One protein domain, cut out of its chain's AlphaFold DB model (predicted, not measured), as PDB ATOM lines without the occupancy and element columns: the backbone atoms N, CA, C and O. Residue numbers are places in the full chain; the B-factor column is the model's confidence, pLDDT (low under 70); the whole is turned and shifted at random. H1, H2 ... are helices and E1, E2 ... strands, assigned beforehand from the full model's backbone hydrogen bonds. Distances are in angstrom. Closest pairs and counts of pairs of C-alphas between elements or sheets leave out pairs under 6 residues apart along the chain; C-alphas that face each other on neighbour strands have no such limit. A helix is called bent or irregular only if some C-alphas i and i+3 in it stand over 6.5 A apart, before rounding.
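Overview. This is residues 4 to 24 and 66 to 216 of the 236 residues of an uncharacterized protein of Acidobacteria bacterium (UniProt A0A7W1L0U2). A strongly twisted antiparallel sheet of six strands has the long helix H2 over one face, with the short helix H3 set about perpendicular to H2 on that face near E2. The small helix H4 covers the E5 and E6 end of the opposite face, while H1 is off the sheet and comes near H2. The printed part has 172 residues with four named helices and six named strands, in the order H1 H2 H3 E1 E2 E3 E4 E5 H4 E6, and its class is mixed, helices and strands. The sheet runs E1 E2 E3 E4 E5 E6. The whole is compact, with a radius of gyration of the C-alphas of 15.5 A and spans of 44 by 36 by 34 A.

Arrangement. H1, residues 4 to 24, is close but not clearly touching H2, residues 66 to 95, with the closest C-alphas, those of Leu 18 and Leu 86, 7.2 A apart; they run opposite ways at a steep tilt of 57 degrees. H2 touches H3, residues 102 to 111, with its residues 83 to 88 alone; the closest C-alphas, those of Ala 84 and Val 109, are 6.0 A apart, and the lines are about perpendicular at 87 degrees. E1, residues 127 to 130, E2, residues 133 to 141, E3, residues 144 to 152, E4, residues 160 to 165, and E5, residues 179 to 183, form a meander, each strand the antiparallel neighbour of the one before. N and O pairs within hydrogen-bond range include N 128 and O 135 at 2.8 A for E1 and E2, N 138 and O 147 at 2.8 A for E2 and E3, N 148 and O 163 at 2.8 A for E3 and E4, and N 162 and O 181 at 2.8 A for E4 and E5. E6, residues 207 to 210, is an edge strand antiparallel to E5, with N 180 and O 209 2.9 A apart. H2 is on the sheet, its closest C-alphas to E3, those of Ala 81 and Val 146, 6.2 A apart. H3 lies over E2 at a height over the sheet of 9.8 A. H4, residues 198 to 203, lies over E6 at a height over the sheet of 9.0 A, on the opposite face from H2. Each O i to N i+4 pair is within hydrogen-bond range in H2, H3 and H4; in H1 12 of 17 are.

Along the chain. H1 begins at C-alpha 4, (189.696, 152.275, 282.737), and is 31.4 A long; it is irregular, but only just, with C-alphas 20 and 23 6.50 A apart. H2 is 42.1 A long, from C-alpha 66 at (224.577, 154.039, 253.376). E2 is 26.0 A long and E3 26.6 A. E6 ends at C-alpha 210, (206.694, 152.245, 257.685).

Size, cuts and confidence. The two C-alphas farthest apart, those of Ile 4 and Thr 156, are 47.4 A apart. Residues 25 to 65 are not printed, and C-alphas 24 and 66 are 26.1 A apart across the cut. The links H3 to E1, E4 to E5 and E5 to H4 are long. In this predicted model pLDDT is under 70 in residues 4 to 24, 168 to 177, 185 to 187 and 212 to 216.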
ATOM      1  N   ILE A   4     189.554 153.735 282.664       45.25
ATOM      2  CA  ILE A   4     189.696 152.275 282.737       45.25
ATOM      3  C   ILE A   4     189.685 151.624 281.340       45.25
ATOM      4  O   ILE A   4     190.418 150.664 281.105       45.25
ATOM      5  N   PHE A   5     188.930 152.173 280.380       38.59
ATOM      6  CA  PHE A   5     188.869 151.621 279.021       38.59
ATOM      7  C   PHE A   5     190.158 151.864 278.227       38.59
ATOM      8  O   PHE A   5     190.567 150.998 277.458       38.59
ATOM      9  N   ILE A   6     190.839 152.992 278.464       50.22
ATOM     10  CA  ILE A   6     192.086 153.359 277.772       50.22
ATOM     11  C   ILE A   6     193.251 152.492 278.270       50.22
ATOM     12  O   ILE A   6     194.037 151.976 277.472       50.22
ATOM     13  N   VAL A   7     193.323 152.257 279.585       47.44
ATOM     14  CA  VAL A   7     194.333 151.374 280.196       47.44
ATOM     15  C   VAL A   7     194.172 149.934 279.700       47.44
ATOM     16  O   VAL A   7     195.167 149.289 279.364       47.44
ATOM     17  N   GLY A   8     192.929 149.460 279.557       34.81
ATOM     18  CA  GLY A   8     192.630 148.137 279.008       34.81
ATOM     19  C   GLY A   8     193.144 147.959 277.579       34.81
ATOM     20  O   GLY A   8     193.834 146.985 277.282       34.81
ATOM     21  N   THR A   9     192.894 148.922 276.690       48.25
ATOM     22  CA  THR A   9     193.348 148.837 275.291       48.25
ATOM     23  C   THR A   9     194.869 148.867 275.145       48.25
ATOM     24  O   THR A   9     195.416 148.112 274.339       48.25
ATOM     25  N   VAL A  10     195.573 149.666 275.952       51.41
ATOM     26  CA  VAL A  10     197.044 149.740 275.910       51.41
ATOM     27  C   VAL A  10     197.668 148.443 276.431       51.41
ATOM     28  O   VAL A  10     198.551 147.890 275.776       51.41
ATOM     29  N   ALA A  11     197.158 147.905 277.543       45.59
ATOM     30  CA  ALA A  11     197.622 146.635 278.098       45.59
ATOM     31  C   ALA A  11     197.402 145.466 277.124       45.59
ATOM     32  O   ALA A  11     198.301 144.655 276.918       45.59
ATOM     33  N   THR A  12     196.248 145.423 276.451       49.81
ATOM     34  CA  THR A  12     195.926 144.353 275.492       49.81
ATOM     35  C   THR A  12     196.817 144.423 274.248       49.81
ATOM     36  O   THR A  12     197.310 143.402 273.774       49.81
ATOM     37  N   THR A  13     197.084 145.634 273.745       56.34
ATOM     38  CA  THR A  13     197.940 145.840 272.563       56.34
ATOM     39  C   THR A  13     199.403 145.514 272.873       56.34
ATOM     40  O   THR A  13     200.083 144.881 272.066       56.34
ATOM     41  N   MET A  14     199.883 145.866 274.071       50.06
ATOM     42  CA  MET A  14     201.219 145.475 274.520       50.06
ATOM     43  C   MET A  14     201.348 143.980 274.773       50.06
ATOM     44  O   MET A  14     202.359 143.401 274.397       50.06
ATOM     45  N   MET A  15     200.338 143.328 275.342       42.00
ATOM     46  CA  MET A  15     200.364 141.881 275.561       42.00
ATOM     47  C   MET A  15     200.401 141.099 274.237       42.00
ATOM     48  O   MET A  15     201.113 140.101 274.133       42.00
ATOM     49  N   LEU A  16     199.749 141.612 273.188       52.06
ATOM     50  CA  LEU A  16     199.861 141.092 271.819       52.06
ATOM     51  C   LEU A  16     201.278 141.250 271.229       52.06
ATOM     52  O   LEU A  16     201.760 140.342 270.554       52.06
ATOM     53  N   LEU A  17     201.975 142.351 271.529       48.88
ATOM     54  CA  LEU A  17     203.382 142.566 271.153       48.88
ATOM     55  C   LEU A  17     204.359 141.683 271.954       48.88
ATOM     56  O   LEU A  17     205.348 141.199 271.403       48.88
ATOM     57  N   LEU A  18     204.077 141.437 273.236       46.28
ATOM     58  CA  LEU A  18     204.908 140.632 274.141       46.28
ATOM     59  C   LEU A  18     204.906 139.138 273.777       46.28
ATOM     60  O   LEU A  18     205.947 138.485 273.852       46.28
ATOM     61  N   LEU A  19     203.772 138.599 273.323       46.50
ATOM     62  CA  LEU A  19     203.642 137.177 272.977       46.50
ATOM     63  C   LEU A  19     204.236 136.821 271.602       46.50
ATOM     64  O   LEU A  19     204.645 135.681 271.392       46.50
ATOM     65  N   GLY A  20     204.389 137.796 270.696       42.66
ATOM     66  CA  GLY A  20     205.184 137.633 269.471       42.66
ATOM     67  C   GLY A  20     206.703 137.623 269.716       42.66
ATOM     68  O   GLY A  20     207.459 137.093 268.904       42.66
ATOM     69  N   GLY A  21     207.162 138.162 270.854       43.06
ATOM     70  CA  GLY A  21     208.583 138.341 271.181       43.06
ATOM     71  C   GLY A  21     209.341 137.063 271.556       43.06
ATOM     72  O   GLY A  21     210.557 136.990 271.370       43.06
ATOM     73  N   GLY A  22     208.642 136.028 272.036       38.19
ATOM     74  CA  GLY A  22     209.257 134.778 272.509       38.19
ATOM     75  C   GLY A  22     209.929 133.945 271.410       38.19
ATOM     76  O   GLY A  22     210.927 133.269 271.664       38.19
ATOM     77  N   HIS A  23     209.452 134.038 270.165       37.84
ATOM     78  CA  HIS A  23     210.033 133.324 269.020       37.84
ATOM     79  C   HIS A  23     211.154 134.098 268.311       37.84
ATOM     80  O   HIS A  23     211.934 133.507 267.559       37.84
ATOM     81  N   ILE A  24     211.312 135.392 268.607       46.50
ATOM     82  CA  ILE A  24     212.338 136.245 267.992       46.50
ATOM     83  C   ILE A  24     213.744 135.782 268.405       46.50
ATOM     84  O   ILE A  24     214.665 135.807 267.592       46.50
ATOM     85  N   GLU A  66     225.557 153.223 252.651       88.56
ATOM     86  CA  GLU A  66     224.577 154.039 253.376       88.56
ATOM     87  C   GLU A  66     223.268 153.297 253.663       88.56
ATOM     88  O   GLU A  66     222.767 153.320 254.787       88.56
ATOM     89  N   VAL A  67     222.744 152.568 252.676       88.00
ATOM     90  CA  VAL A  67     221.496 151.803 252.811       88.00
ATOM     91  C   VAL A  67     221.631 150.701 253.863       88.00
ATOM     92  O   VAL A  67     220.767 150.570 254.728       88.00
ATOM     93  N   TYR A  68     222.729 149.941 253.826       88.94
ATOM     94  CA  TYR A  68     222.982 148.863 254.783       88.94
ATOM     95  C   TYR A  68     223.115 149.408 256.210       88.94
ATOM     96  O   TYR A  68     222.500 148.889 257.143       88.94
ATOM     97  N   ARG A  69     223.873 150.496 256.379       90.38
ATOM     98  CA  ARG A  69     224.087 151.137 257.685       90.38
ATOM     99  C   ARG A  69     222.802 151.753 258.229       90.38
ATOM    100  O   ARG A  69     222.498 151.575 259.408       90.38
ATOM    101  N   THR A  70     221.998 152.380 257.369       91.12
ATOM    102  CA  THR A  70     220.660 152.889 257.720       91.12
ATOM    103  C   THR A  70     219.759 151.761 258.203       91.12
ATOM    104  O   THR A  70     219.112 151.882 259.240       91.12
ATOM    105  N   GLU A  71     219.735 150.638 257.484       90.12
ATOM    106  CA  GLU A  71     218.926 149.479 257.849       90.12
ATOM    107  C   GLU A  71     219.399 148.850 259.171       90.12
ATOM    108  O   GLU A  71     218.572 148.507 260.019       90.12
ATOM    109  N   SER A  72     220.717 148.747 259.392       90.19
ATOM    110  CA  SER A  72     221.281 148.289 260.671       90.19
ATOM    111  C   SER A  72     220.836 149.186 261.817       90.19
ATOM    112  O   SER A  72     220.257 148.706 262.792       90.19
ATOM    113  N   ARG A  73     220.998 150.504 261.663       93.44
ATOM    114  CA  ARG A  73     220.572 151.485 262.663       93.44
ATOM    115  C   ARG A  73     219.066 151.447 262.894       93.44
ATOM    116  O   ARG A  73     218.633 151.606 264.033       93.44
ATOM    117  N   LEU A  74     218.257 151.202 261.865       92.81
ATOM    118  CA  LEU A  74     216.807 151.050 262.000       92.81
ATOM    119  C   LEU A  74     216.447 149.790 262.803       92.81
ATOM    120  O   LEU A  74     215.607 149.861 263.703       92.81
ATOM    121  N   ARG A  75     217.115 148.656 262.541       91.00
ATOM    122  CA  ARG A  75     216.965 147.421 263.332       91.00
ATOM    123  C   ARG A  75     217.376 147.627 264.787       91.00
ATOM    124  O   ARG A  75     216.627 147.239 265.678       91.00
ATOM    125  N   GLU A  76     218.517 148.263 265.031       93.25
ATOM    126  CA  GLU A  76     219.020 148.577 266.375       93.25
ATOM    127  C   GLU A  76     218.066 149.506 267.132       93.25
ATOM    128  O   GLU A  76     217.733 149.249 268.288       93.25
ATOM    129  N   THR A  77     217.567 150.545 266.460       94.38
ATOM    130  CA  THR A  77     216.590 151.501 267.002       94.38
ATOM    131  C   THR A  77     215.299 150.790 267.403       94.38
ATOM    132  O   THR A  77     214.819 150.963 268.524       94.38
ATOM    133  N   GLY A  78     214.751 149.955 266.513       92.00
ATOM    134  CA  GLY A  78     213.552 149.168 266.794       92.00
ATOM    135  C   GLY A  78     213.766 148.166 267.930       92.00
ATOM    136  O   GLY A  78     212.954 148.096 268.852       92.00
ATOM    137  N   ALA A  79     214.881 147.433 267.911       91.69
ATOM    138  CA  ALA A  79     215.219 146.462 268.948       91.69
ATOM    139  C   ALA A  79     215.380 147.128 270.322       91.69
ATOM    140  O   ALA A  79     214.838 146.629 271.307       91.69
ATOM    141  N   LEU A  80     216.058 148.278 270.391       94.75
ATOM    142  CA  LEU A  80     216.230 149.037 271.629       94.75
ATOM    143  C   LEU A  80     214.892 149.566 272.159       94.75
ATOM    144  O   LEU A  80     214.616 149.438 273.352       94.75
ATOM    145  N   ALA A  81     214.035 150.110 271.287       93.06
ATOM    146  CA  ALA A  81     212.715 150.598 271.679       93.06
ATOM    147  C   ALA A  81     211.829 149.473 272.239       93.06
ATOM    148  O   ALA A  81     211.166 149.657 273.264       93.06
ATOM    149  N   ILE A  82     211.852 148.293 271.610       90.75
ATOM    150  CA  ILE A  82     211.122 147.107 272.075       90.75
ATOM    151  C   ILE A  82     211.692 146.611 273.406       90.75
ATOM    152  O   ILE A  82     210.925 146.376 274.336       90.75
ATOM    153  N   ALA A  83     213.015 146.488 273.529       91.56
ATOM    154  CA  ALA A  83     213.673 146.029 274.752       91.56
ATOM    155  C   ALA A  83     213.364 146.941 275.949       91.56
ATOM    156  O   ALA A  83     212.980 146.461 277.018       91.56
ATOM    157  N   ALA A  84     213.466 148.257 275.753       93.81
ATOM    158  CA  ALA A  84     213.109 149.250 276.759       93.81
ATOM    159  C   ALA A  84     211.618 149.185 277.114       93.81
ATOM    160  O   ALA A  84     211.260 149.210 278.292       93.81
ATOM    161  N   SER A  85     210.742 149.029 276.120       91.44
ATOM    162  CA  SER A  85     209.300 148.913 276.363       91.44
ATOM    163  C   SER A  85     208.940 147.652 277.148       91.44
ATOM    164  O   SER A  85     208.167 147.720 278.103       91.44
ATOM    165  N   LEU A  86     209.542 146.516 276.788       90.44
ATOM    166  CA  LEU A  86     209.391 145.239 277.481       90.44
ATOM    167  C   LEU A  86     209.837 145.359 278.939       90.44
ATOM    168  O   LEU A  86     209.082 144.991 279.836       90.44
ATOM    169  N   TYR A  87     211.029 145.909 279.188       92.25
ATOM    170  CA  TYR A  87     211.521 146.103 280.551       92.25
ATOM    171  C   TYR A  87     210.598 147.016 281.368       92.25
ATOM    172  O   TYR A  87     210.226 146.684 282.496       92.25
ATOM    173  N   GLY A  88     210.212 148.164 280.806       90.19
ATOM    174  CA  GLY A  88     209.400 149.141 281.522       90.19
ATOM    175  C   GLY A  88     208.010 148.613 281.864       90.19
ATOM    176  O   GLY A  88     207.560 148.760 282.999       90.19
ATOM    177  N   VAL A  89     207.359 147.912 280.936       88.94
ATOM    178  CA  VAL A  89     206.040 147.330 281.205       88.94
ATOM    179  C   VAL A  89     206.095 146.107 282.088       88.94
ATOM    180  O   VAL A  89     205.243 145.986 282.961       88.94
ATOM    181  N   ARG A  90     207.122 145.265 281.966       89.94
ATOM    182  CA  ARG A  90     207.377 144.216 282.955       89.94
ATOM    183  C   ARG A  90     207.491 144.809 284.363       89.94
ATOM    184  O   ARG A  90     206.868 144.311 285.291       89.94
ATOM    185  N   THR A  91     208.240 145.899 284.516       87.94
ATOM    186  CA  THR A  91     208.421 146.586 285.807       87.94
ATOM    187  C   THR A  91     207.086 147.094 286.369       87.94
ATOM    188  O   THR A  91     206.790 146.892 287.545       87.94
ATOM    189  N   ILE A  92     206.236 147.681 285.523       84.75
ATOM    190  CA  ILE A  92     204.910 148.170 285.931       84.75
ATOM    191  C   ILE A  92     203.961 147.012 286.278       84.75
ATOM    192  O   ILE A  92     203.255 147.087 287.282       84.75
ATOM    193  N   ALA A  93     203.939 145.958 285.463       85.50
ATOM    194  CA  ALA A  93     202.992 144.855 285.586       85.50
ATOM    195  C   ALA A  93     203.349 143.878 286.716       85.50
ATOM    196  O   ALA A  93     202.466 143.487 287.471       85.50
ATOM    197  N   GLU A  94     204.623 143.497 286.841       88.19
ATOM    198  CA  GLU A  94     205.077 142.483 287.804       88.19
ATOM    199  C   GLU A  94     205.518 143.091 289.139       88.19
ATOM    200  O   GLU A  94     205.307 142.492 290.187       88.19
ATOM    201  N   GLN A  95     206.160 144.265 289.121       86.94
ATOM    202  CA  GLN A  95     206.723 144.878 290.334       86.94
ATOM    203  C   GLN A  95     205.841 145.995 290.897       86.94
ATOM    204  O   GLN A  95     206.190 146.585 291.918       86.94
ATOM    205  N   HIS A  96     204.733 146.324 290.220       85.75
ATOM    206  CA  HIS A  96     203.829 147.422 290.578       85.75
ATOM    207  C   HIS A  96     204.554 148.758 290.813       85.75
ATOM    208  O   HIS A  96     204.135 149.589 291.619       85.75
ATOM    209  N   ARG A  97     205.665 148.969 290.098       87.56
ATOM    210  CA  ARG A  97     206.544 150.131 290.241       87.56
ATOM    211  C   ARG A  97     206.717 150.817 288.895       87.56
ATOM    212  O   ARG A  97     206.838 150.167 287.863       87.56
ATOM    213  N   GLN A  98     206.768 152.145 288.900       85.88
ATOM    214  CA  GLN A  98     207.107 152.909 287.701       85.88
ATOM    215  C   GLN A  98     208.622 153.059 287.562       85.88
ATOM    216  O   GLN A  98     209.317 153.338 288.544       85.88
ATOM    217  N   VAL A  99     209.110 152.930 286.328       88.94
ATOM    218  CA  VAL A  99     210.457 153.375 285.953       88.94
ATOM    219  C   VAL A  99     210.494 154.898 286.042       88.94
ATOM    220  O   VAL A  99     209.582 155.564 285.548       88.94
ATOM    221  N   ARG A 100     211.514 155.463 286.693       89.50
ATOM    222  CA  ARG A 100     211.576 156.905 286.983       89.50
ATOM    223  C   ARG A 100     212.483 157.670 286.033       89.50
ATOM    224  O   ARG A 100     212.253 158.850 285.796       89.50
ATOM    225  N   THR A 101     213.521 157.020 285.515       91.56
ATOM    226  CA  THR A 101     214.556 157.684 284.713       91.56
ATOM    227  C   THR A 101     214.967 156.843 283.510       91.56
ATOM    228  O   THR A 101     214.819 155.621 283.512       91.56
ATOM    229  N   VAL A 102     215.534 157.493 282.489       93.19
ATOM    230  CA  VAL A 102     216.120 156.791 281.336       93.19
ATOM    231  C   VAL A 102     217.293 155.907 281.768       93.19
ATOM    232  O   VAL A 102     217.417 154.790 281.283       93.19
ATOM    233  N   ASN A 103     218.116 156.351 282.721       92.62
ATOM    234  CA  ASN A 103     219.255 155.561 283.204       92.62
ATOM    235  C   ASN A 103     218.800 154.279 283.906       92.62
ATOM    236  O   ASN A 103     219.394 153.222 283.717       92.62
ATOM    237  N   GLU A 104     217.719 154.356 284.680       92.50
ATOM    238  CA  GLU A 104     217.089 153.182 285.280       92.50
ATOM    239  C   GLU A 104     216.525 152.239 284.208       92.50
ATOM    240  O   GLU A 104     216.731 151.030 284.286       92.50
ATOM    241  N   LEU A 105     215.872 152.790 283.178       93.75
ATOM    242  CA  LEU A 105     215.352 152.025 282.045       93.75
ATOM    243  C   LEU A 105     216.475 151.279 281.310       93.75
ATOM    244  O   LEU A 105     216.404 150.065 281.135       93.75
ATOM    245  N   LEU A 106     217.527 151.993 280.907       95.06
ATOM    246  CA  LEU A 106     218.653 151.447 280.150       95.06
ATOM    247  C   LEU A 106     219.513 150.491 280.982       95.06
ATOM    248  O   LEU A 106     219.886 149.423 280.495       95.06
ATOM    249  N   GLY A 107     219.777 150.827 282.246       93.38
ATOM    250  CA  GLY A 107     220.447 149.928 283.185       93.38
ATOM    251  C   GLY A 107     219.644 148.647 283.404       93.38
ATOM    252  O   GLY A 107     220.202 147.549 283.403       93.38
ATOM    253  N   GLY A 108     218.320 148.762 283.503       92.00
ATOM    254  CA  GLY A 108     217.395 147.639 283.584       92.00
ATOM    255  C   GLY A 108     217.411 146.732 282.353       92.00
ATOM    256  O   GLY A 108     217.486 145.509 282.476       92.00
ATOM    257  N   VAL A 109     217.409 147.326 281.158       93.56
ATOM    258  CA  VAL A 109     217.546 146.611 279.878       93.56
ATOM    259  C   VAL A 109     218.870 145.850 279.807       93.56
ATOM    260  O   VAL A 109     218.877 144.664 279.473       93.56
ATOM    261  N   ALA A 110     219.988 146.493 280.153       91.75
ATOM    262  CA  ALA A 110     221.304 145.862 280.104       91.75
ATOM    263  C   ALA A 110     221.450 144.731 281.131       91.75
ATOM    264  O   ALA A 110     221.864 143.629 280.774       91.75
ATOM    265  N   THR A 111     221.044 144.962 282.382       93.38
ATOM    266  CA  THR A 111     221.093 143.945 283.451       93.38
ATOM    267  C   THR A 111     220.170 142.758 283.184       93.38
ATOM    268  O   THR A 111     220.475 141.641 283.593       93.38
ATOM    269  N   SER A 112     219.079 142.966 282.440       87.38
ATOM    270  CA  SER A 112     218.175 141.894 282.004       87.38
ATOM    271  C   SER A 112     218.675 141.134 280.766       87.38
ATOM    272  O   SER A 112     217.975 140.248 280.275       87.38
ATOM    273  N   GLY A 113     219.849 141.478 280.219       87.38
ATOM    274  CA  GLY A 113     220.372 140.867 278.993       87.38
ATOM    275  C   GLY A 113     219.496 141.136 277.763       87.38
ATOM    276  O   GLY A 113     219.387 140.282 276.881       87.38
ATOM    277  N   LEU A 114     218.819 142.290 277.736       89.56
ATOM    278  CA  LEU A 114     217.924 142.717 276.653       89.56
ATOM    279  C   LEU A 114     218.563 143.757 275.725       89.56
ATOM    280  O   LEU A 114     217.928 144.171 274.756       89.56
ATOM    281  N   LEU A 115     219.790 144.198 276.012       89.44
ATOM    282  CA  LEU A 115     220.491 145.144 275.151       89.44
ATOM    283  C   LEU A 115     220.777 144.486 273.785       89.44
ATOM    284  O   LEU A 115     221.328 143.380 273.761       89.44
ATOM    285  N   PRO A 116     220.409 145.125 272.660       85.25
ATOM    286  CA  PRO A 116     220.711 144.593 271.337       85.25
ATOM    287  C   PRO A 116     222.220 144.367 271.130       85.25
ATOM    288  O   PRO A 116     223.035 145.120 271.670       85.25
ATOM    289  N   PRO A 117     222.618 143.350 270.346       81.44
ATOM    290  CA  PRO A 117     224.026 143.081 270.077       81.44
ATOM    291  C   PRO A 117     224.684 144.261 269.352       81.44
ATOM    292  O   PRO A 117     224.051 144.936 268.545       81.44
ATOM    293  N   GLY A 118     225.963 144.504 269.646       81.94
ATOM    294  CA  GLY A 118     226.725 145.617 269.069       81.94
ATOM    295  C   GLY A 118     226.440 146.982 269.700       81.94
ATOM    296  O   GLY A 118     227.174 147.928 269.424       81.94
ATOM    297  N   LEU A 119     225.433 147.086 270.572       90.56
ATOM    298  CA  LEU A 119     225.138 148.306 271.309       90.56
ATOM    299  C   LEU A 119     225.852 148.338 272.660       90.56
ATOM    300  O   LEU A 119     225.921 147.333 273.371       90.56
ATOM    301  N   THR A 120     226.340 149.514 273.043       93.81
ATOM    302  CA  THR A 120     226.988 149.737 274.340       93.81
ATOM    303  C   THR A 120     226.364 150.927 275.054       93.81
ATOM    304  O   THR A 120     226.101 151.969 274.456       93.81
ATOM    305  N   LEU A 121     226.082 150.774 276.350       93.00
ATOM    306  CA  LEU A 121     225.578 151.887 277.153       93.00
ATOM    307  C   LEU A 121     226.651 152.967 277.263       93.00
ATOM    308  O   LEU A 121     227.801 152.660 277.583       93.00
ATOM    309  N   VAL A 122     226.257 154.221 277.057       89.75
ATOM    310  CA  VAL A 122     227.130 155.359 277.337       89.75
ATOM    311  C   VAL A 122     226.898 155.782 278.794       89.75
ATOM    312  O   VAL A 122     225.769 156.124 279.156       89.75
ATOM    313  N   PRO A 123     227.914 155.708 279.674       80.12
ATOM    314  CA  PRO A 123     227.731 156.005 281.091       80.12
ATOM    315  C   PRO A 123     227.220 157.428 281.323       80.12
ATOM    316  O   PRO A 123     227.754 158.379 280.764       80.12
ATOM    317  N   ASN A 124     226.227 157.572 282.204       77.31
ATOM    318  CA  ASN A 124     225.611 158.853 282.585       77.31
ATOM    319  C   ASN A 124     224.925 159.627 281.449       77.31
ATOM    320  O   ASN A 124     224.491 160.758 281.665       77.31
ATOM    321  N   GLU A 125     224.760 159.020 280.279       84.50
ATOM    322  CA  GLU A 125     224.026 159.607 279.169       84.50
ATOM    323  C   GLU A 125     222.710 158.861 278.947       84.50
ATOM    324  O   GLU A 125     222.598 157.651 279.137       84.50
ATOM    325  N   SER A 126     221.695 159.580 278.470       89.50
ATOM    326  CA  SER A 126     220.461 158.973 277.951       89.50
ATOM    327  C   SER A 126     220.683 158.419 276.539       89.50
ATOM    328  O   SER A 126     219.884 158.668 275.636       89.50
ATOM    329  N   ALA A 127     221.810 157.737 276.330       93.19
ATOM    330  CA  ALA A 127     222.307 157.347 275.024       93.19
ATOM    331  C   ALA A 127     222.963 155.962 275.034       93.19
ATOM    332  O   ALA A 127     223.501 155.484 276.036       93.19
ATOM    333  N   VAL A 128     222.917 155.324 273.872       94.25
ATOM    334  CA  VAL A 128     223.529 154.032 273.591       94.25
ATOM    335  C   VAL A 128     224.368 154.188 272.327       94.25
ATOM    336  O   VAL A 128     223.880 154.687 271.312       94.25
ATOM    337  N   ALA A 129     225.633 153.790 272.379       95.12
ATOM    338  CA  ALA A 129     226.511 153.821 271.222       95.12
ATOM    339  C   ALA A 129     226.224 152.618 270.314       95.12
ATOM    340  O   ALA A 129     226.039 151.493 270.780       95.12
ATOM    341  N   SER A 130     226.188 152.884 269.012       93.50
ATOM    342  CA  SER A 130     226.046 151.915 267.926       93.50
ATOM    343  C   SER A 130     227.301 151.952 267.047       93.50
ATOM    344  O   SER A 130     228.004 152.971 267.019       93.50
ATOM    345  N   PRO A 131     227.600 150.887 266.281       91.69
ATOM    346  CA  PRO A 131     228.671 150.916 265.289       91.69
ATOM    347  C   PRO A 131     228.590 152.118 264.334       91.69
ATOM    348  O   PRO A 131     229.629 152.701 264.027       91.69
ATOM    349  N   TYR A 132     227.378 152.540 263.955       92.19
ATOM    350  CA  TYR A 132     227.124 153.558 262.922       92.19
ATOM    351  C   TYR A 132     226.462 154.842 263.459       92.19
ATOM    352  O   TYR A 132     225.974 155.673 262.694       92.19
ATOM    353  N   GLY A 133     226.387 155.023 264.780       93.06
ATOM    354  CA  GLY A 133     225.742 156.207 265.341       93.06
ATOM    355  C   GLY A 133     225.566 156.190 266.850       93.06
ATOM    356  O   GLY A 133     226.141 155.365 267.559       93.06
ATOM    357  N   THR A 134     224.732 157.109 267.323       95.75
ATOM    358  CA  THR A 134     224.342 157.231 268.731       95.75
ATOM    359  C   THR A 134     222.823 157.210 268.829       95.75
ATOM    360  O   THR A 134     222.135 157.952 268.127       95.75
ATOM    361  N   LEU A 135     222.291 156.345 269.688       97.12
ATOM    362  CA  LEU A 135     220.862 156.166 269.913       97.12
ATOM    363  C   LEU A 135     220.489 156.845 271.229       97.12
ATOM    364  O   LEU A 135     220.792 156.331 272.303       97.12
ATOM    365  N   TYR A 136     219.817 157.987 271.153       96.88
ATOM    366  CA  TYR A 136     219.290 158.703 272.308       96.88
ATOM    367  C   TYR A 136     217.923 158.150 272.686       96.88
ATOM    368  O   TYR A 136     217.027 158.057 271.846       96.88
ATOM    369  N   VAL A 137     217.744 157.816 273.960       96.62
ATOM    370  CA  VAL A 137     216.493 157.272 274.482       96.62
ATOM    371  C   VAL A 137     215.768 158.331 275.291       96.62
ATOM    372  O   VAL A 137     216.306 158.936 276.216       96.62
ATOM    373  N   ARG A 138     214.506 158.534 274.941       95.50
ATOM    374  CA  ARG A 138     213.551 159.380 275.643       95.50
ATOM    375  C   ARG A 138     212.459 158.489 276.204       95.50
ATOM    376  O   ARG A 138     212.032 157.517 275.583       95.50
ATOM    377  N   PHE A 139     212.006 158.828 277.398       92.00
ATOM    378  CA  PHE A 139     211.068 158.016 278.155       92.00
ATOM    379  C   PHE A 139     210.006 158.906 278.793       92.00
ATOM    380  O   PHE A 139     210.321 159.968 279.330       92.00
ATOM    381  N   ARG A 140     208.753 158.449 278.752       88.44
ATOM    382  CA  ARG A 140     207.639 159.035 279.492       88.44
ATOM    383  C   ARG A 140     206.961 157.939 280.320       88.44
ATOM    384  O   ARG A 140     206.560 156.935 279.737       88.44
ATOM    385  N   PRO A 141     206.777 158.120 281.639       83.50
ATOM    386  CA  PRO A 141     206.165 157.105 282.499       83.50
ATOM    387  C   PRO A 141     204.643 156.997 282.346       83.50
ATOM    388  O   PRO A 141     204.107 155.902 282.489       83.50
ATOM    389  N   GLN A 142     203.943 158.099 282.038       82.38
ATOM    390  CA  GLN A 142     202.480 158.120 281.926       82.38
ATOM    391  C   GLN A 142     201.998 159.024 280.765       82.38
ATOM    392  O   GLN A 142     202.285 160.222 280.785       82.38
ATOM    393  N   PRO A 143     201.251 158.492 279.772       84.75
ATOM    394  CA  PRO A 143     201.191 157.067 279.443       84.75
ATOM    395  C   PRO A 143     202.595 156.562 279.086       84.75
ATOM    396  O   PRO A 143     203.381 157.307 278.487       84.75
ATOM    397  N   PHE A 144     202.895 155.318 279.476       85.81
ATOM    398  CA  PHE A 144     204.201 154.707 279.246       85.81
ATOM    399  C   PHE A 144     204.545 154.741 277.754       85.81
ATOM    400  O   PHE A 144     203.799 154.210 276.931       85.81
ATOM    401  N   ALA A 145     205.660 155.383 277.414       90.06
ATOM    402  CA  ALA A 145     206.166 155.440 276.053       90.06
ATOM    403  C   ALA A 145     207.688 155.577 276.035       90.06
ATOM    404  O   ALA A 145     208.290 156.249 276.879       90.06
ATOM    405  N   VAL A 146     208.290 154.964 275.023       93.50
ATOM    406  CA  VAL A 146     209.712 155.047 274.709       93.50
ATOM    407  C   VAL A 146     209.856 155.640 273.316       93.50
ATOM    408  O   VAL A 146     209.161 155.248 272.381       93.50
ATOM    409  N   GLU A 147     210.765 156.592 273.175       95.19
ATOM    410  CA  GLU A 147     211.154 157.183 271.901       95.19
ATOM    411  C   GLU A 147     212.669 157.048 271.750       95.19
ATOM    412  O   GLU A 147     213.421 157.367 272.668       95.19
ATOM    413  N   VAL A 148     213.115 156.544 270.605       97.19
ATOM    414  CA  VAL A 148     214.533 156.365 270.288       97.19
ATOM    415  C   VAL A 148     214.869 157.229 269.083       97.19
ATOM    416  O   VAL A 148     214.294 157.057 268.009       97.19
ATOM    417  N   LEU A 149     215.800 158.157 269.279       96.75
ATOM    418  CA  LEU A 149     216.383 159.005 268.247       96.75
ATOM    419  C   LEU A 149     217.765 158.455 267.896       96.75
ATOM    420  O   LEU A 149     218.697 158.561 268.687       96.75
ATOM    421  N   SER A 150     217.910 157.890 266.706       96.31
ATOM    422  CA  SER A 150     219.201 157.464 266.180       96.31
ATOM    423  C   SER A 150     219.814 158.583 265.352       96.31
ATOM    424  O   SER A 150     219.276 158.963 264.310       96.31
ATOM    425  N   MET A 151     220.970 159.071 265.786       94.56
ATOM    426  CA  MET A 151     221.782 160.040 265.054       94.56
ATOM    427  C   MET A 151     222.941 159.316 264.355       94.56
ATOM    428  O   MET A 151     223.627 158.530 265.015       94.56
ATOM    429  N   PRO A 152     223.156 159.534 263.045       93.50
ATOM    430  CA  PRO A 152     224.296 158.959 262.334       93.50
ATOM    431  C   PRO A 152     225.603 159.527 262.886       93.50
ATOM    432  O   PRO A 152     225.635 160.680 263.326       93.50
ATOM    433  N   ARG A 153     226.683 158.741 262.849       91.00
ATOM    434  CA  ARG A 153     228.020 159.257 263.179       91.00
ATOM    435  C   ARG A 153     228.579 160.074 262.017       91.00
ATOM    436  O   ARG A 153     229.100 161.165 262.231       91.00
ATOM    437  N   GLU A 154     228.438 159.559 260.802       89.50
ATOM    438  CA  GLU A 154     228.904 160.186 259.569       89.50
ATOM    439  C   GLU A 154     227.775 160.319 258.547       89.50
ATOM    440  O   GLU A 154     226.753 159.641 258.615       89.50
ATOM    441  N   ARG A 155     227.972 161.167 257.530       85.44
ATOM    442  CA  ARG A 155     226.983 161.330 256.452       85.44
ATOM    443  C   ARG A 155     226.696 160.029 255.699       85.44
ATOM    444  O   ARG A 155     225.589 159.826 255.221       85.44
ATOM    445  N   THR A 156     227.696 159.162 255.608       88.94
ATOM    446  CA  THR A 156     227.632 157.850 254.954       88.94
ATOM    447  C   THR A 156     226.883 156.803 255.783       88.94
ATOM    448  O   THR A 156     226.611 155.724 255.270       88.94
ATOM    449  N   ASP A 157     226.509 157.108 257.032       90.62
ATOM    450  CA  ASP A 157     225.722 156.224 257.905       90.62
ATOM    451  C   ASP A 157     224.202 156.453 257.780       90.62
ATOM    452  O   ASP A 157     223.407 155.886 258.543       90.62
ATOM    453  N   GLY A 158     223.801 157.286 256.814       90.69
ATOM    454  CA  GLY A 158     222.416 157.546 256.446       90.69
ATOM    455  C   GLY A 158     221.708 158.581 257.318       90.69
ATOM    456  O   GLY A 158     222.338 159.263 258.125       90.69
ATOM    457  N   PRO A 159     220.380 158.729 257.179       94.12
ATOM    458  CA  PRO A 159     219.619 159.793 257.828       94.12
ATOM    459  C   PRO A 159     219.534 159.629 259.353       94.12
ATOM    460  O   PRO A 159     219.770 158.555 259.918       94.12
ATOM    461  N   ALA A 160     219.130 160.694 260.048       95.19
ATOM    462  CA  ALA A 160     218.665 160.553 261.426       95.19
ATOM    463  C   ALA A 160     217.316 159.820 261.441       95.19
ATOM    464  O   ALA A 160     216.475 160.067 260.576       95.19
ATOM    465  N   LEU A 161     217.117 158.926 262.410       96.00
ATOM    466  CA  LEU A 161     215.916 158.097 262.540       96.00
ATOM    467  C   LEU A 161     215.245 158.370 263.886       96.00
ATOM    468  O   LEU A 161     215.926 158.544 264.892       96.00
ATOM    469  N   LEU A 162     213.918 158.361 263.924       95.94
ATOM    470  CA  LEU A 162     213.133 158.507 265.146       95.94
ATOM    471  C   LEU A 162     212.034 157.449 265.169       95.94
ATOM    472  O   LEU A 162     211.230 157.362 264.244       95.94
ATOM    473  N   LEU A 163     211.973 156.660 266.234       93.94
ATOM    474  CA  LEU A 163     210.972 155.611 266.407       93.94
ATOM    475  C   LEU A 163     210.347 155.717 267.793       93.94
ATOM    476  O   LEU A 163     211.042 155.988 268.770       93.94
ATOM    477  N   ARG A 164     209.036 155.478 267.890       90.56
ATOM    478  CA  ARG A 164     208.283 155.555 269.146       90.56
ATOM    479  C   ARG A 164     207.462 154.293 269.380       90.56
ATOM    480  O   ARG A 164     206.841 153.777 268.455       90.56
ATOM    481  N   VAL A 165     207.445 153.821 270.626       88.19
ATOM    482  CA  VAL A 165     206.651 152.672 271.075       88.19
ATOM    483  C   VAL A 165     205.957 153.003 272.408       88.19
ATOM    484  O   VAL A 165     206.640 153.368 273.365       88.19
ATOM    485  N   PRO A 166     204.624 152.856 272.512       84.69
ATOM    486  CA  PRO A 166     203.691 152.699 271.393       84.69
ATOM    487  C   PRO A 166     203.667 153.962 270.514       84.69
ATOM    488  O   PRO A 166     204.029 155.048 270.971       84.69
ATOM    489  N   ASP A 167     203.224 153.837 269.261       78.75
ATOM    490  CA  ASP A 167     202.878 155.019 268.466       78.75
ATOM    491  C   ASP A 167     201.655 155.681 269.120       78.75
ATOM    492  O   ASP A 167     200.633 155.034 269.345       78.75
ATOM    493  N   THR A 168     201.798 156.941 269.520       66.06
ATOM    494  CA  THR A 168     200.791 157.662 270.315       66.06
ATOM    495  C   THR A 168     199.878 158.534 269.464       66.06
ATOM    496  O   THR A 168     199.095 159.302 270.010       66.06
ATOM    497  N   ASP A 169     200.038 158.491 268.146       68.12
ATOM    498  CA  ASP A 169     199.260 159.300 267.220       68.12
ATOM    499  C   ASP A 169     198.019 158.542 266.743       68.12
ATOM    500  O   ASP A 169     198.106 157.468 266.140       68.12
ATOM    501  N   GLU A 170     196.860 159.142 266.991       52.88
ATOM    502  CA  GLU A 170     195.541 158.642 266.605       52.88
ATOM    503  C   GLU A 170     195.421 158.445 265.082       52.88
ATOM    504  O   GLU A 170     194.578 157.689 264.629       52.88
ATOM    505  N   ALA A 171     196.259 159.052 264.236       50.06
ATOM    506  CA  ALA A 171     196.216 158.784 262.792       50.06
ATOM    507  C   ALA A 171     196.768 157.391 262.399       50.06
ATOM    508  O   ALA A 171     196.513 156.900 261.297       50.06
ATOM    509  N   SER A 172     197.499 156.716 263.293       50.84
ATOM    510  CA  SER A 172     198.268 155.493 263.009       50.84
ATOM    511  C   SER A 172     197.473 154.191 263.244       50.84
ATOM    512  O   SER A 172     198.026 153.158 263.618       50.84
ATOM    513  N   HIS A 173     196.155 154.196 262.999       46.81
ATOM    514  CA  HIS A 173     195.262 153.036 263.198       46.81
ATOM    515  C   HIS A 173     195.558 151.821 262.289       46.81
ATOM    516  O   HIS A 173     194.907 150.780 262.421       46.81
ATOM    517  N   SER A 174     196.546 151.890 261.383       48.47
ATOM    518  CA  SER A 174     197.012 150.710 260.645       48.47
ATOM    519  C   SER A 174     197.889 149.838 261.551       48.47
ATOM    520  O   SER A 174     199.112 149.967 261.552       48.47
ATOM    521  N   ARG A 175     197.251 148.939 262.308       52.41
ATOM    522  CA  ARG A 175     197.834 148.013 263.305       52.41
ATOM    523  C   ARG A 175     198.956 147.079 262.812       52.41
ATOM    524  O   ARG A 175     199.459 146.286 263.597       52.41
ATOM    525  N   GLU A 176     199.343 147.132 261.541       55.88
ATOM    526  CA  GLU A 176     200.215 146.122 260.928       55.88
ATOM    527  C   GLU A 176     201.682 146.538 260.772       55.88
ATOM    528  O   GLU A 176     202.522 145.670 260.547       55.88
ATOM    529  N   ARG A 177     202.033 147.830 260.867       67.00
ATOM    530  CA  ARG A 177     203.416 148.280 260.617       67.00
ATOM    531  C   ARG A 177     203.857 149.371 261.580       67.00
ATOM    532  O   ARG A 177     203.138 150.341 261.793       67.00
ATOM    533  N   VAL A 178     205.071 149.222 262.108       78.50
ATOM    534  CA  VAL A 178     205.702 150.215 262.986       78.50
ATOM    535  C   VAL A 178     206.108 151.429 262.152       78.50
ATOM    536  O   VAL A 178     206.866 151.294 261.189       78.50
ATOM    537  N   ARG A 179     205.589 152.605 262.510       87.62
ATOM    538  CA  ARG A 179     205.974 153.883 261.907       87.62
ATOM    539  C   ARG A 179     207.289 154.375 262.511       87.62
ATOM    540  O   ARG A 179     207.498 154.279 263.720       87.62
ATOM    541  N   TYR A 180     208.156 154.921 261.672       92.56
ATOM    542  CA  TYR A 180     209.343 155.666 262.083       92.56
ATOM    543  C   TYR A 180     209.450 156.939 261.246       92.56
ATOM    544  O   TYR A 180     208.797 157.061 260.215       92.56
ATOM    545  N   PHE A 181     210.257 157.892 261.690       94.44
ATOM    546  CA  PHE A 181     210.537 159.116 260.955       94.44
ATOM    547  C   PHE A 181     212.007 159.156 260.562       94.44
ATOM    548  O   PHE A 181     212.865 158.681 261.309       94.44
ATOM    549  N   GLN A 182     212.297 159.758 259.416       95.00
ATOM    550  CA  GLN A 182     213.654 159.976 258.931       95.00
ATOM    551  C   GLN A 182     213.875 161.433 258.522       95.00
ATOM    552  O   GLN A 182     213.021 162.039 257.872       95.00
ATOM    553  N   ALA A 183     215.027 161.998 258.882       93.50
ATOM    554  CA  ALA A 183     215.466 163.311 258.417       93.50
ATOM    555  C   ALA A 183     216.585 163.152 257.381       93.50
ATOM    556  O   ALA A 183     217.713 162.800 257.719       93.50
ATOM    557  N   MET A 184     216.263 163.449 256.119       78.38
ATOM    558  CA  MET A 184     217.180 163.339 254.972       78.38
ATOM    559  C   MET A 184     218.267 164.426 254.950       78.38
ATOM    560  O   MET A 184     219.263 164.308 254.243       78.38
ATOM    561  N   ARG A 185     218.089 165.514 255.710       67.69
ATOM    562  CA  ARG A 185     219.060 166.612 255.782       67.69
ATOM    563  C   ARG A 185     220.008 166.370 256.946       67.69
ATOM    564  O   ARG A 185     219.592 166.510 258.084       67.69
ATOM    565  N   LEU A 186     221.263 166.035 256.657       62.28
ATOM    566  CA  LEU A 186     222.288 165.769 257.676       62.28
ATOM    567  C   LEU A 186     222.834 167.052 258.326       62.28
ATOM    568  O   LEU A 186     223.156 167.053 259.512       62.28
ATOM    569  N   ASP A 187     222.878 168.159 257.581       66.44
ATOM    570  CA  ASP A 187     223.299 169.456 258.111       66.44
ATOM    571  C   ASP A 187     222.111 170.202 258.719       66.44
ATOM    572  O   ASP A 187     221.137 170.522 258.032       66.44
ATOM    573  N   GLY A 188     222.205 170.509 260.014       70.06
ATOM    574  CA  GLY A 188     221.188 171.295 260.710       70.06
ATOM    575  C   GLY A 188     219.878 170.543 260.955       70.06
ATOM    576  O   GLY A 188     218.816 171.171 260.924       70.06
ATOM    577  N   VAL A 189     219.942 169.222 261.202       84.06
ATOM    578  CA  VAL A 189     218.790 168.425 261.665       84.06
ATOM    579  C   VAL A 189     218.133 169.146 262.842       84.06
ATOM    580  O   VAL A 189     218.722 169.285 263.916       84.06
ATOM    581  N   ARG A 190     216.888 169.584 262.657       91.75
ATOM    582  CA  ARG A 190     216.076 170.110 263.752       91.75
ATOM    583  C   ARG A 190     215.469 168.931 264.491       91.75
ATOM    584  O   ARG A 190     214.522 168.305 264.016       91.75
ATOM    585  N   VAL A 191     216.073 168.598 265.625       92.94
ATOM    586  CA  VAL A 191     215.630 167.487 266.465       92.94
ATOM    587  C   VAL A 191     214.277 167.847 267.093       92.94
ATOM    588  O   VAL A 191     214.200 168.860 267.791       92.94
ATOM    589  N   PRO A 192     213.220 167.038 266.891       94.31
ATOM    590  CA  PRO A 192     211.921 167.299 267.494       94.31
ATOM    591  C   PRO A 192     211.990 167.260 269.024       94.31
ATOM    592  O   PRO A 192     212.801 166.495 269.583       94.31
ATOM    593  N   PRO A 193     211.132 168.024 269.725       94.50
ATOM    594  CA  PRO A 193     211.001 167.874 271.164       94.50
ATOM    595  C   PRO A 193     210.541 166.446 271.515       94.50
ATOM    596  O   PRO A 193     209.945 165.758 270.678       94.50
ATOM    597  N   PRO A 194     210.843 165.953 272.731       93.25
ATOM    598  CA  PRO A 194     210.443 164.617 273.151       93.25
ATOM    599  C   PRO A 194     208.943 164.390 272.988       93.25
ATOM    600  O   PRO A 194     208.137 165.174 273.484       93.25
ATOM    601  N   PHE A 195     208.575 163.287 272.341       91.25
ATOM    602  CA  PHE A 195     207.180 162.890 272.152       91.25
ATOM    603  C   PHE A 195     206.310 163.882 271.351       91.25
ATOM    604  O   PHE A 195     205.086 163.858 271.489       91.25
ATOM    605  N   ALA A 196     206.918 164.700 270.483       92.50
ATOM    606  CA  ALA A 196     206.221 165.593 269.550       92.50
ATOM    607  C   ALA A 196     205.139 164.872 268.716       92.50
ATOM    608  O   ALA A 196     205.237 163.666 268.451       92.50
ATOM    609  N   LEU A 197     204.110 165.600 268.277       90.81
ATOM    610  CA  LEU A 197     203.098 165.060 267.359       90.81
ATOM    611  C   LEU A 197     203.697 164.843 265.962       90.81
ATOM    612  O   LEU A 197     204.647 165.527 265.582       90.81
ATOM    613  N   ALA A 198     203.141 163.926 265.162       89.56
ATOM    614  CA  ALA A 198     203.693 163.650 263.833       89.56
ATOM    615  C   ALA A 198     203.688 164.879 262.919       89.56
ATOM    616  O   ALA A 198     204.665 165.104 262.215       89.56
ATOM    617  N   SER A 199     202.645 165.712 262.981       90.75
ATOM    618  CA  SER A 199     202.581 166.971 262.229       90.75
ATOM    619  C   SER A 199     203.707 167.936 262.611       90.75
ATOM    620  O   SER A 199     204.261 168.617 261.752       90.75
ATOM    621  N   GLU A 200     204.083 167.976 263.890       92.94
ATOM    622  CA  GLU A 200     205.198 168.788 264.380       92.94
ATOM    623  C   GLU A 200     206.536 168.213 263.904       92.94
ATOM    624  O   GLU A 200     207.361 168.949 263.365       92.94
ATOM    625  N   ILE A 201     206.722 166.893 264.000       93.00
ATOM    626  CA  ILE A 201     207.906 166.195 263.479       93.00
ATOM    627  C   ILE A 201     208.072 166.471 261.973       93.00
ATOM    628  O   ILE A 201     209.147 166.872 261.528       93.00
ATOM    629  N   GLN A 202     206.991 166.348 261.198       91.94
ATOM    630  CA  GLN A 202     206.971 166.628 259.761       91.94
ATOM    631  C   GLN A 202     207.266 168.100 259.446       91.94
ATOM    632  O   GLN A 202     208.028 168.390 258.524       91.94
ATOM    633  N   SER A 203     206.750 169.040 260.246       92.50
ATOM    634  CA  SER A 203     207.039 170.475 260.084       92.50
ATOM    635  C   SER A 203     208.525 170.822 260.259       92.50
ATOM    636  O   SER A 203     209.004 171.820 259.719       92.50
ATOM    637  N   LEU A 204     209.280 169.972 260.964       93.06
ATOM    638  CA  LEU A 204     210.729 170.090 261.133       93.06
ATOM    639  C   LEU A 204     211.527 169.452 259.982       93.06
ATOM    640  O   LEU A 204     212.757 169.437 260.032       93.06
ATOM    641  N   GLY A 205     210.852 168.961 258.940       91.56
ATOM    642  CA  GLY A 205     211.473 168.377 257.749       91.56
ATOM    643  C   GLY A 205     211.752 166.877 257.849       91.56
ATOM    644  O   GLY A 205     212.554 166.356 257.076       91.56
ATOM    645  N   TRP A 206     211.119 166.183 258.796       94.25
ATOM    646  CA  TRP A 206     211.164 164.725 258.885       94.25
ATOM    647  C   TRP A 206     210.065 164.106 258.018       94.25
ATOM    648  O   TRP A 206     208.969 164.645 257.910       94.25
ATOM    649  N   THR A 207     210.339 162.956 257.412       92.56
ATOM    650  CA  THR A 207     209.349 162.183 256.644       92.56
ATOM    651  C   THR A 207     209.004 160.916 257.409       92.56
ATOM    652  O   THR A 207     209.907 160.284 257.960       92.56
ATOM    653  N   ASP A 208     207.723 160.551 257.486       90.50
ATOM    654  CA  ASP A 208     207.308 159.284 258.078       90.50
ATOM    655  C   ASP A 208     207.405 158.131 257.078       90.50
ATOM    656  O   ASP A 208     207.101 158.256 255.897       90.50
ATOM    657  N   GLU A 209     207.826 156.988 257.591       89.31
ATOM    658  CA  GLU A 209     207.998 155.745 256.864       89.31
ATOM    659  C   GLU A 209     207.433 154.590 257.688       89.31
ATOM    660  O   GLU A 209     207.246 154.675 258.908       89.31
ATOM    661  N   LYS A 210     207.175 153.463 257.024       85.94
ATOM    662  CA  LYS A 210     206.694 152.245 257.685       85.94
ATOM    663  C   LYS A 210     207.748 151.157 257.598       85.94
ATOM    664  O   LYS A 210     208.136 150.753 256.501       85.94
ATOM    665  N   MET A 211     208.153 150.620 258.746       76.62
ATOM    666  CA  MET A 211     209.016 149.444 258.781       76.62
ATOM    667  C   MET A 211     208.305 148.284 258.086       76.62
ATOM    668  O   MET A 211     207.221 147.852 258.491       76.62
ATOM    669  N   ARG A 212     208.936 147.756 257.036       67.81
ATOM    670  CA  ARG A 212     208.545 146.484 256.431       67.81
ATOM    671  C   ARG A 212     209.111 145.366 257.299       67.81
ATOM    672  O   ARG A 212     210.148 144.796 256.990       67.81
ATOM    673  N   ALA A 213     208.461 145.086 258.423       52.88
ATOM    674  CA  ALA A 213     208.743 143.860 259.147       52.88
ATOM    675  C   ALA A 213     208.127 142.708 258.345       52.88
ATOM    676  O   ALA A 213     206.909 142.538 258.336       52.88
ATOM    677  N   THR A 214     208.951 141.943 257.629       42.81
ATOM    678  CA  THR A 214     208.523 140.646 257.107       42.81
ATOM    679  C   THR A 214     208.265 139.766 258.324       42.81
ATOM    680  O   THR A 214     209.209 139.330 258.984       42.81
ATOM    681  N   GLN A 215     206.996 139.559 258.684       39.19
ATOM    682  CA  GLN A 215     206.669 138.500 259.633       39.19
ATOM    683  C   GLN A 215     207.185 137.187 259.027       39.19
ATOM    684  O   GLN A 215     206.951 136.951 257.840       39.19
ATOM    685  N   PRO A 216     207.927 136.352 259.773       38.28
ATOM    686  CA  PRO A 216     208.267 135.021 259.294       38.28
ATOM    687  C   PRO A 216     206.969 134.300 258.917       38.28
ATOM    688  O   PRO A 216     206.071 134.196 259.749       38.28
TER     689      PRO A 216